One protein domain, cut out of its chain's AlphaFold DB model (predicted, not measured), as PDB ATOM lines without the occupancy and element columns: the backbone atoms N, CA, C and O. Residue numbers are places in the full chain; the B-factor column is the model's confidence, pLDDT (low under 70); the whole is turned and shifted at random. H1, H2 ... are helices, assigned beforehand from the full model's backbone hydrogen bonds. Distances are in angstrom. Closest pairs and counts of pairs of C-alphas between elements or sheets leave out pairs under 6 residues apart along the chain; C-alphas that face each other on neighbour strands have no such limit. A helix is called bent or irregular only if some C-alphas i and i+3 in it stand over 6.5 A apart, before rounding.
ATOM      1  N   GLY A  10     341.070 262.937 191.909       88.38
ATOM      2  CA  GLY A  10     340.167 262.129 192.736       88.38
ATOM      3  C   GLY A  10     340.208 260.635 192.394       88.38
ATOM      4  O   GLY A  10     340.278 259.798 193.291       88.38
ATOM      5  N   ILE A  11     340.242 260.292 191.103       90.06
ATOM      6  CA  ILE A  11     340.335 258.893 190.654       90.06
ATOM      7  C   ILE A  11     341.680 258.278 191.058       90.06
ATOM      8  O   ILE A  11     341.716 257.150 191.545       90.06
ATOM      9  N   VAL A  12     342.782 259.020 190.913       90.81
ATOM     10  CA  VAL A  12     344.115 258.536 191.308       90.81
ATOM     11  C   VAL A  12     344.183 258.272 192.815       90.81
ATOM     12  O   VAL A  12     344.686 257.227 193.221       90.81
ATOM     13  N   LEU A  13     343.625 259.155 193.649       92.62
ATOM     14  CA  LEU A  13     343.588 258.954 195.102       92.62
ATOM     15  C   LEU A  13     342.742 257.741 195.509       92.62
ATOM     16  O   LEU A  13     343.140 257.010 196.413       92.62
ATOM     17  N   LEU A  14     341.621 257.487 194.829       92.19
ATOM     18  CA  LEU A  14     340.806 256.294 195.080       92.19
ATOM     19  C   LEU A  14     341.539 255.001 194.711       92.19
ATOM     20  O   LEU A  14     341.460 254.026 195.456       92.19
ATOM     21  N   LEU A  15     342.276 254.995 193.597       93.62
ATOM     22  CA  LEU A  15     343.078 253.840 193.190       93.62
ATOM     23  C   LEU A  15     344.238 253.583 194.156       93.62
ATOM     24  O   LEU A  15     344.492 252.443 194.527       93.62
ATOM     25  N   VAL A  16     344.922 254.633 194.611       94.69
ATOM     26  CA  VAL A  16     345.992 254.490 195.608       94.69
ATOM     27  C   VAL A  16     345.421 254.031 196.952       94.69
ATOM     28  O   VAL A  16     345.963 253.121 197.577       94.69
ATOM     29  N   GLY A  17     344.291 254.601 197.376       93.56
ATOM     30  CA  GLY A  17     343.609 254.220 198.610       93.56
ATOM     31  C   GLY A  17     343.156 252.760 198.614       93.56
ATOM     32  O   GLY A  17     343.376 252.060 199.601       93.56
ATOM     33  N   SER A  18     342.587 252.264 197.511       93.06
ATOM     34  CA  SER A  18     342.144 250.867 197.421       93.06
ATOM     35  C   SER A  18     343.310 249.878 197.484       93.06
ATOM     36  O   SER A  18     343.201 248.851 198.153       93.06
ATOM     37  N   VAL A  19     344.448 250.213 196.868       95.50
ATOM     38  CA  VAL A  19     345.674 249.406 196.945       95.50
ATOM     39  C   VAL A  19     346.203 249.352 198.378       95.50
ATOM     40  O   VAL A  19     346.530 248.273 198.865       95.50
ATOM     41  N   ILE A  20     346.230 250.482 199.089       94.81
ATOM     42  CA  ILE A  20     346.672 250.526 200.492       94.81
ATOM     43  C   ILE A  20     345.759 249.670 201.378       94.81
ATOM     44  O   ILE A  20     346.250 248.874 202.177       94.81
ATOM     45  N   ILE A  21     344.439 249.776 201.208       95.12
ATOM     46  CA  ILE A  21     343.468 248.976 201.968       95.12
ATOM     47  C   ILE A  21     343.648 247.482 201.678       95.12
ATOM     48  O   ILE A  21     343.626 246.678 202.608       95.12
ATOM     49  N   ALA A  22     343.877 247.103 200.418       93.62
ATOM     50  CA  ALA A  22     344.127 245.714 200.047       93.62
ATOM     51  C   ALA A  22     345.414 245.168 200.687       93.62
ATOM     52  O   ALA A  22     345.421 244.038 201.173       93.62
ATOM     53  N   ILE A  23     346.479 245.973 200.747       94.94
ATOM     54  CA  ILE A  23     347.742 245.591 201.395       94.94
ATOM     55  C   ILE A  23     347.545 245.416 202.904       94.94
ATOM     56  O   ILE A  23     347.969 244.404 203.458       94.94
ATOM     57  N   ILE A  24     346.879 246.367 203.565       95.50
ATOM     58  CA  ILE A  24     346.609 246.299 205.008       95.50
ATOM     59  C   ILE A  24     345.714 245.097 205.326       95.50
ATOM     60  O   ILE A  24     346.020 244.326 206.233       95.50
ATOM     61  N   GLY A  25     344.641 244.899 204.557       94.12
ATOM     62  CA  GLY A  25     343.750 243.751 204.704       94.12
ATOM     63  C   GLY A  25     344.484 242.427 204.496       94.12
ATOM     64  O   GLY A  25     344.348 241.516 205.309       94.12
ATOM     65  N   GLY A  26     345.327 242.342 203.465       93.31
ATOM     66  CA  GLY A  26     346.179 241.182 203.214       93.31
ATOM     67  C   GLY A  26     347.135 240.897 204.371       93.31
ATOM     68  O   GLY A  26     347.221 239.758 204.820       93.31
ATOM     69  N   LEU A  27     347.795 241.926 204.912       94.06
ATOM     70  CA  LEU A  27     348.673 241.807 206.081       94.06
ATOM     71  C   LEU A  27     347.922 241.322 207.323       94.06
ATOM     72  O   LEU A  27     348.433 240.458 208.030       94.06
ATOM     73  N   LEU A  28     346.712 241.825 207.575       94.00
ATOM     74  CA  LEU A  28     345.884 241.378 208.697       94.00
ATOM     75  C   LEU A  28     345.469 239.913 208.553       94.00
ATOM     76  O   LEU A  28     345.552 239.162 209.524       94.00
ATOM     77  N   VAL A  29     345.076 239.487 207.350       93.81
ATOM     78  CA  VAL A  29     344.761 238.078 207.066       93.81
ATOM     79  C   VAL A  29     345.998 237.203 207.251       93.81
ATOM     80  O   VAL A  29     345.902 236.131 207.840       93.81
ATOM     81  N   LEU A  30     347.167 237.661 206.803       90.88
ATOM     82  CA  LEU A  30     348.419 236.916 206.921       90.88
ATOM     83  C   LEU A  30     348.897 236.823 208.378       90.88
ATOM     84  O   LEU A  30     349.398 235.781 208.790       90.88
ATOM     85  N   LEU A  31     348.676 237.872 209.174       91.94
ATOM     86  CA  LEU A  31     348.922 237.880 210.616       91.94
ATOM     87  C   LEU A  31     347.961 236.915 211.320       91.94
ATOM     88  O   LEU A  31     348.408 236.066 212.084       91.94
ATOM     89  N   ALA A  32     346.664 236.968 211.010       90.50
ATOM     90  CA  ALA A  32     345.674 236.042 211.561       90.50
ATOM     91  C   ALA A  32     345.982 234.581 211.189       90.50
ATOM     92  O   ALA A  32     345.920 233.701 212.045       90.50
ATOM     93  N   TYR A  33     346.377 234.325 209.940       91.94
ATOM     94  CA  TYR A  33     346.792 233.004 209.474       91.94
ATOM     95  C   TYR A  33     348.088 232.544 210.150       91.94
ATOM     96  O   TYR A  33     348.177 231.404 210.596       91.94
ATOM     97  N   GLY A  34     349.074 233.434 210.290       89.56
ATOM     98  CA  GLY A  34     350.335 233.157 210.974       89.56
ATOM     99  C   GLY A  34     350.143 232.862 212.460       89.56
ATOM    100  O   GLY A  34     350.724 231.911 212.971       89.56
ATOM    101  N   VAL A  35     349.275 233.613 213.141       86.31
ATOM    102  CA  VAL A  35     348.890 233.347 214.535       86.31
ATOM    103  C   VAL A  35     348.109 232.043 214.631       86.31
ATOM    104  O   VAL A  35     348.398 231.247 215.513       86.31
ATOM    105  N   GLY A  36     347.186 231.768 213.708       79.12
ATOM    106  CA  GLY A  36     346.464 230.494 213.656       79.12
ATOM    107  C   GLY A  36     347.397 229.297 213.465       79.12
ATOM    108  O   GLY A  36     347.245 228.285 214.144       79.12
ATOM    109  N   LEU A  37     348.411 229.428 212.606       80.25
ATOM    110  CA  LEU A  37     349.425 228.401 212.378       80.25
ATOM    111  C   LEU A  37     350.367 228.250 213.580       80.25
ATOM    112  O   LEU A  37     350.685 227.128 213.961       80.25
ATOM    113  N   LEU A  38     350.784 229.357 214.204       79.69
ATOM    114  CA  LEU A  38     351.633 229.351 215.398       79.69
ATOM    115  C   LEU A  38     350.899 228.739 216.591       79.69
ATOM    116  O   LEU A  38     351.474 227.932 217.312       79.69
ATOM    117  N   VAL A  39     349.621 229.073 216.766       72.38
ATOM    118  CA  VAL A  39     348.748 228.442 217.752       72.38
ATOM    119  C   VAL A  39     348.606 226.960 217.430       72.38
ATOM    120  O   VAL A  39     348.843 226.159 218.315       72.38
ATOM    121  N   ASN A  40     348.337 226.567 216.184       72.25
ATOM    122  CA  ASN A  40     348.257 225.154 215.790       72.25
ATOM    123  C   ASN A  40     349.579 224.379 215.995       72.25
ATOM    124  O   ASN A  40     349.559 223.180 216.247       72.25
ATOM    125  N   LEU A  41     350.732 225.050 215.902       73.31
ATOM    126  CA  LEU A  41     352.055 224.450 216.109       73.31
ATOM    127  C   LEU A  41     352.426 224.342 217.600       73.31
ATOM    128  O   LEU A  41     352.955 223.323 218.037       73.31
ATOM    129  N   VAL A  42     352.173 225.401 218.375       74.00
ATOM    130  CA  VAL A  42     352.458 225.472 219.822       74.00
ATOM    131  C   VAL A  42     351.461 224.629 220.606       74.00
ATOM    132  O   VAL A  42     351.809 223.982 221.592       74.00
ATOM    133  N   MET A  43     350.218 224.617 220.148       58.59
ATOM    134  CA  MET A  43     349.125 223.867 220.721       58.59
ATOM    135  C   MET A  43     348.921 222.587 219.911       58.59
ATOM    136  O   MET A  43     347.968 222.472 219.148       58.59
ATOM    137  N   ASN A  44     349.783 221.589 220.126       57.62
ATOM    138  CA  ASN A  44     349.473 220.179 219.844       57.62
ATOM    139  C   ASN A  44     348.337 219.703 220.783       57.62
ATOM    140  O   ASN A  44     348.488 218.765 221.563       57.62
ATOM    141  N   PHE A  45     347.205 220.411 220.789       56.62
ATOM    142  CA  PHE A  45     346.040 220.056 221.573       56.62
ATOM    143  C   PHE A  45     345.189 219.124 220.733       56.62
ATOM    144  O   PHE A  45     344.552 219.535 219.764       56.62
ATOM    145  N   GLU A  46     345.145 217.862 221.158       68.56
ATOM    146  CA  GLU A  46     344.009 216.999 220.869       68.56
ATOM    147  C   GLU A  46     342.720 217.836 221.007       68.56
ATOM    148  O   GLU A  46     342.562 218.533 222.018       68.56
ATOM    149  N   PRO A  47     341.803 217.803 220.022       68.62
ATOM    150  CA  PRO A  47     340.626 218.686 219.926       68.62
ATOM    151  C   PRO A  47     339.714 218.678 221.173       68.62
ATOM    152  O   PRO A  47     338.851 219.541 221.355       68.62
ATOM    153  N   PHE A  48     339.944 217.731 222.074       63.88
ATOM    154  CA  PHE A  48     339.349 217.625 223.394       63.88
ATOM    155  C   PHE A  48     339.689 218.795 224.342       63.88
ATOM    156  O   PHE A  48     338.823 219.269 225.071       63.88
ATOM    157  N   HIS A  49     340.914 219.331 224.319       66.94
ATOM    158  CA  HIS A  49     341.307 220.380 225.273       66.94
ATOM    159  C   HIS A  49     340.735 221.756 224.921       66.94
ATOM    160  O   HIS A  49     340.321 222.498 225.809       66.94
ATOM    161  N   ALA A  50     340.655 222.092 223.630       75.38
ATOM    162  CA  ALA A  50     340.072 223.357 223.181       75.38
ATOM    163  C   ALA A  50     338.562 223.424 223.460       75.38
ATOM    164  O   ALA A  50     338.040 224.463 223.866       75.38
ATOM    165  N   THR A  51     337.860 222.299 223.294       82.88
ATOM    166  CA  THR A  51     336.434 222.193 223.625       82.88
ATOM    167  C   THR A  51     336.202 222.264 225.132       82.88
ATOM    168  O   THR A  51     335.293 222.971 225.563       82.88
ATOM    169  N   LEU A  52     337.067 221.644 225.943       84.31
ATOM    170  CA  LEU A  52     337.009 221.748 227.402       84.31
ATOM    171  C   LEU A  52     337.288 223.177 227.889       84.31
ATOM    172  O   LEU A  52     336.551 223.687 228.729       84.31
ATOM    173  N   LEU A  53     338.289 223.864 227.329       85.94
ATOM    174  CA  LEU A  53     338.593 225.253 227.689       85.94
ATOM    175  C   LEU A  53     337.454 226.207 227.294       85.94
ATOM    176  O   LEU A  53     337.101 227.097 228.065       85.94
ATOM    177  N   SER A  54     336.847 225.990 226.124       88.06
ATOM    178  CA  SER A  54     335.671 226.739 225.668       88.06
ATOM    179  C   SER A  54     334.466 226.514 226.588       88.06
ATOM    180  O   SER A  54     333.821 227.474 227.010       88.06
ATOM    181  N   LEU A  55     334.208 225.262 226.982       91.19
ATOM    182  CA  LEU A  55     333.134 224.914 227.911       91.19
ATOM    183  C   LEU A  55     333.341 225.577 229.281       91.19
ATOM    184  O   LEU A  55     332.435 226.223 229.802       91.19
ATOM    185  N   VAL A  56     334.541 225.450 229.852       92.88
ATOM    186  CA  VAL A  56     334.878 226.047 231.153       92.88
ATOM    187  C   VAL A  56     334.808 227.573 231.081       92.88
ATOM    188  O   VAL A  56     334.262 228.198 231.988       92.88
ATOM    189  N   GLY A  57     335.284 228.171 229.986       93.25
ATOM    190  CA  GLY A  57     335.191 229.609 229.743       93.25
ATOM    191  C   GLY A  57     333.744 230.105 229.679       93.25
ATOM    192  O   GLY A  57     333.405 231.086 230.338       93.25
ATOM    193  N   MET A  58     332.873 229.393 228.959       93.12
ATOM    194  CA  MET A  58     331.441 229.708 228.865       93.12
ATOM    195  C   MET A  58     330.741 229.619 230.226       93.12
ATOM    196  O   MET A  58     329.972 230.511 230.584       93.12
ATOM    197  N   ILE A  59     331.035 228.580 231.013       94.31
ATOM    198  CA  ILE A  59     330.458 228.406 232.354       94.31
ATOM    199  C   ILE A  59     330.940 229.516 233.295       94.31
ATOM    200  O   ILE A  59     330.128 230.132 233.985       94.31
ATOM    201  N   ALA A  60     332.243 229.809 233.306       94.50
ATOM    202  CA  ALA A  60     332.814 230.853 234.153       94.50
ATOM    203  C   ALA A  60     332.249 232.241 233.811       94.50
ATOM    204  O   ALA A  60     331.866 232.991 234.713       94.50
ATOM    205  N   ALA A  61     332.129 232.560 232.519       94.38
ATOM    206  CA  ALA A  61     331.515 233.801 232.059       94.38
ATOM    207  C   ALA A  61     330.032 233.881 232.454       94.38
ATOM    208  O   ALA A  61     329.596 234.909 232.967       94.38
ATOM    209  N   GLY A  62     329.271 232.794 232.297       93.31
ATOM    210  CA  GLY A  62     327.867 232.732 232.704       93.31
ATOM    211  C   GLY A  62     327.668 232.976 234.202       93.31
ATOM    212  O   GLY A  62     326.834 233.794 234.587       93.31
ATOM    213  N   VAL A  63     328.476 232.339 235.057       93.19
ATOM    214  CA  VAL A  63     328.426 232.555 236.516       93.19
ATOM    215  C   VAL A  63     328.765 234.001 236.870       93.19
ATOM    216  O   VAL A  63     328.094 234.596 237.713       93.19
ATOM    217  N   LEU A  64     329.773 234.587 236.221       93.06
ATOM    218  CA  LEU A  64     330.153 235.978 236.448       93.06
ATOM    219  C   LEU A  64     329.035 236.943 236.036       93.06
ATOM    220  O   LEU A  64     328.711 237.850 236.796       93.06
ATOM    221  N   VAL A  65     328.392 236.710 234.889       93.50
ATOM    222  CA  VAL A  65     327.241 237.507 234.439       93.50
ATOM    223  C   VAL A  65     326.086 237.406 235.432       93.50
ATOM    224  O   VAL A  65     325.559 238.437 235.832       93.50
ATOM    225  N   VAL A  66     325.733 236.204 235.901       89.62
ATOM    226  CA  VAL A  66     324.677 236.030 236.915       89.62
ATOM    227  C   VAL A  66     325.027 236.779 238.197       89.62
ATOM    228  O   VAL A  66     324.194 237.508 238.720       89.62
ATOM    229  N   ARG A  67     326.270 236.672 238.680       87.56
ATOM    230  CA  ARG A  67     326.718 237.384 239.888       87.56
ATOM    231  C   ARG A  67     326.636 238.900 239.735       87.56
ATOM    232  O   ARG A  67     326.205 239.569 240.667       87.56
ATOM    233  N   VAL A  68     327.027 239.431 238.578       90.12
ATOM    234  CA  VAL A  68     326.967 240.869 238.285       90.12
ATOM    235  C   VAL A  68     325.518 241.339 238.161       90.12
ATOM    236  O   VAL A  68     325.153 242.342 238.763       90.12
ATOM    237  N   VAL A  69     324.666 240.601 237.449       86.31
ATOM    238  CA  VAL A  69     323.245 240.943 237.290       86.31
ATOM    239  C   VAL A  69     322.506 240.872 238.627       86.31
ATOM    240  O   VAL A  69     321.780 241.804 238.954       86.31
ATOM    241  N   SER A  70     322.741 239.841 239.442       80.00
ATOM    242  CA  SER A  70     322.161 239.733 240.789       80.00
ATOM    243  C   SER A  70     322.660 240.812 241.753       80.00
ATOM    244  O   SER A  70     321.960 241.141 242.702       80.00
ATOM    245  N   ALA A  71     323.856 241.366 241.532       78.56
ATOM    246  CA  ALA A  71     324.372 242.479 242.326       78.56
ATOM    247  C   ALA A  71     323.823 243.846 241.876       78.56
ATOM    248  O   ALA A  71     323.803 244.782 242.668       78.56
ATOM    249  N   LEU A  72     323.405 243.972 240.611       79.75
ATOM    250  CA  LEU A  72     322.934 245.229 240.017       79.75
ATOM    251  C   LEU A  72     321.405 245.348 239.963       79.75
ATOM    252  O   LEU A  72     320.890 246.462 239.924       79.75
TER     253      LEU A  72
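AT A GLANCE: This is residues 10 to 72 of the 154 residues of the protein "SEC-C motif protein" of Chloroflexi bacterium ADurb.Bin360 (UniProt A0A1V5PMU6). Two long helices, H1 and H2, make a wide, open V, with a tight link at its point and the space between the arms empty. The longer arm is H1, and H2 follows it in the chain. The printed part has 63 residues, two named helices and no named strand; its class is all helix. It is extended, with a radius of gyration of the C-alphas of 20.8 A, and flat, spanning 56 by 40 by 12 A.

HOW THE PARTS SIT: H1, residues 10 to 42, and H2, residues 47 to 72, are apart, with no C-alpha of one within 8 A of the other. Residues 10 to 72 stand free: no C-alphas 8 or more residues apart along the chain come within 10 A. Every O i to N i+4 pair is within hydrogen-bond range in H1, and 21 of 22 in H2.

IN THESE COORDINATES: H1 runs 47.2 A from C-alpha 10 at (340.167, 262.129, 192.736) to C-alpha 42 at (352.458, 225.472, 219.822). H2 runs 37.7 A from C-alpha 47 at (340.626, 218.686, 219.926) to C-alpha 72 at (322.934, 245.229, 240.017). Neither helix is bent.

THE WHOLE: The C-alphas farthest apart, of Val 12 and Ser 70, are 57.3 A apart. The printed part has no cut. The tight link has 4 residues. Mean pLDDT of the printed part is 86.0; residues 43 to 49 are under 70.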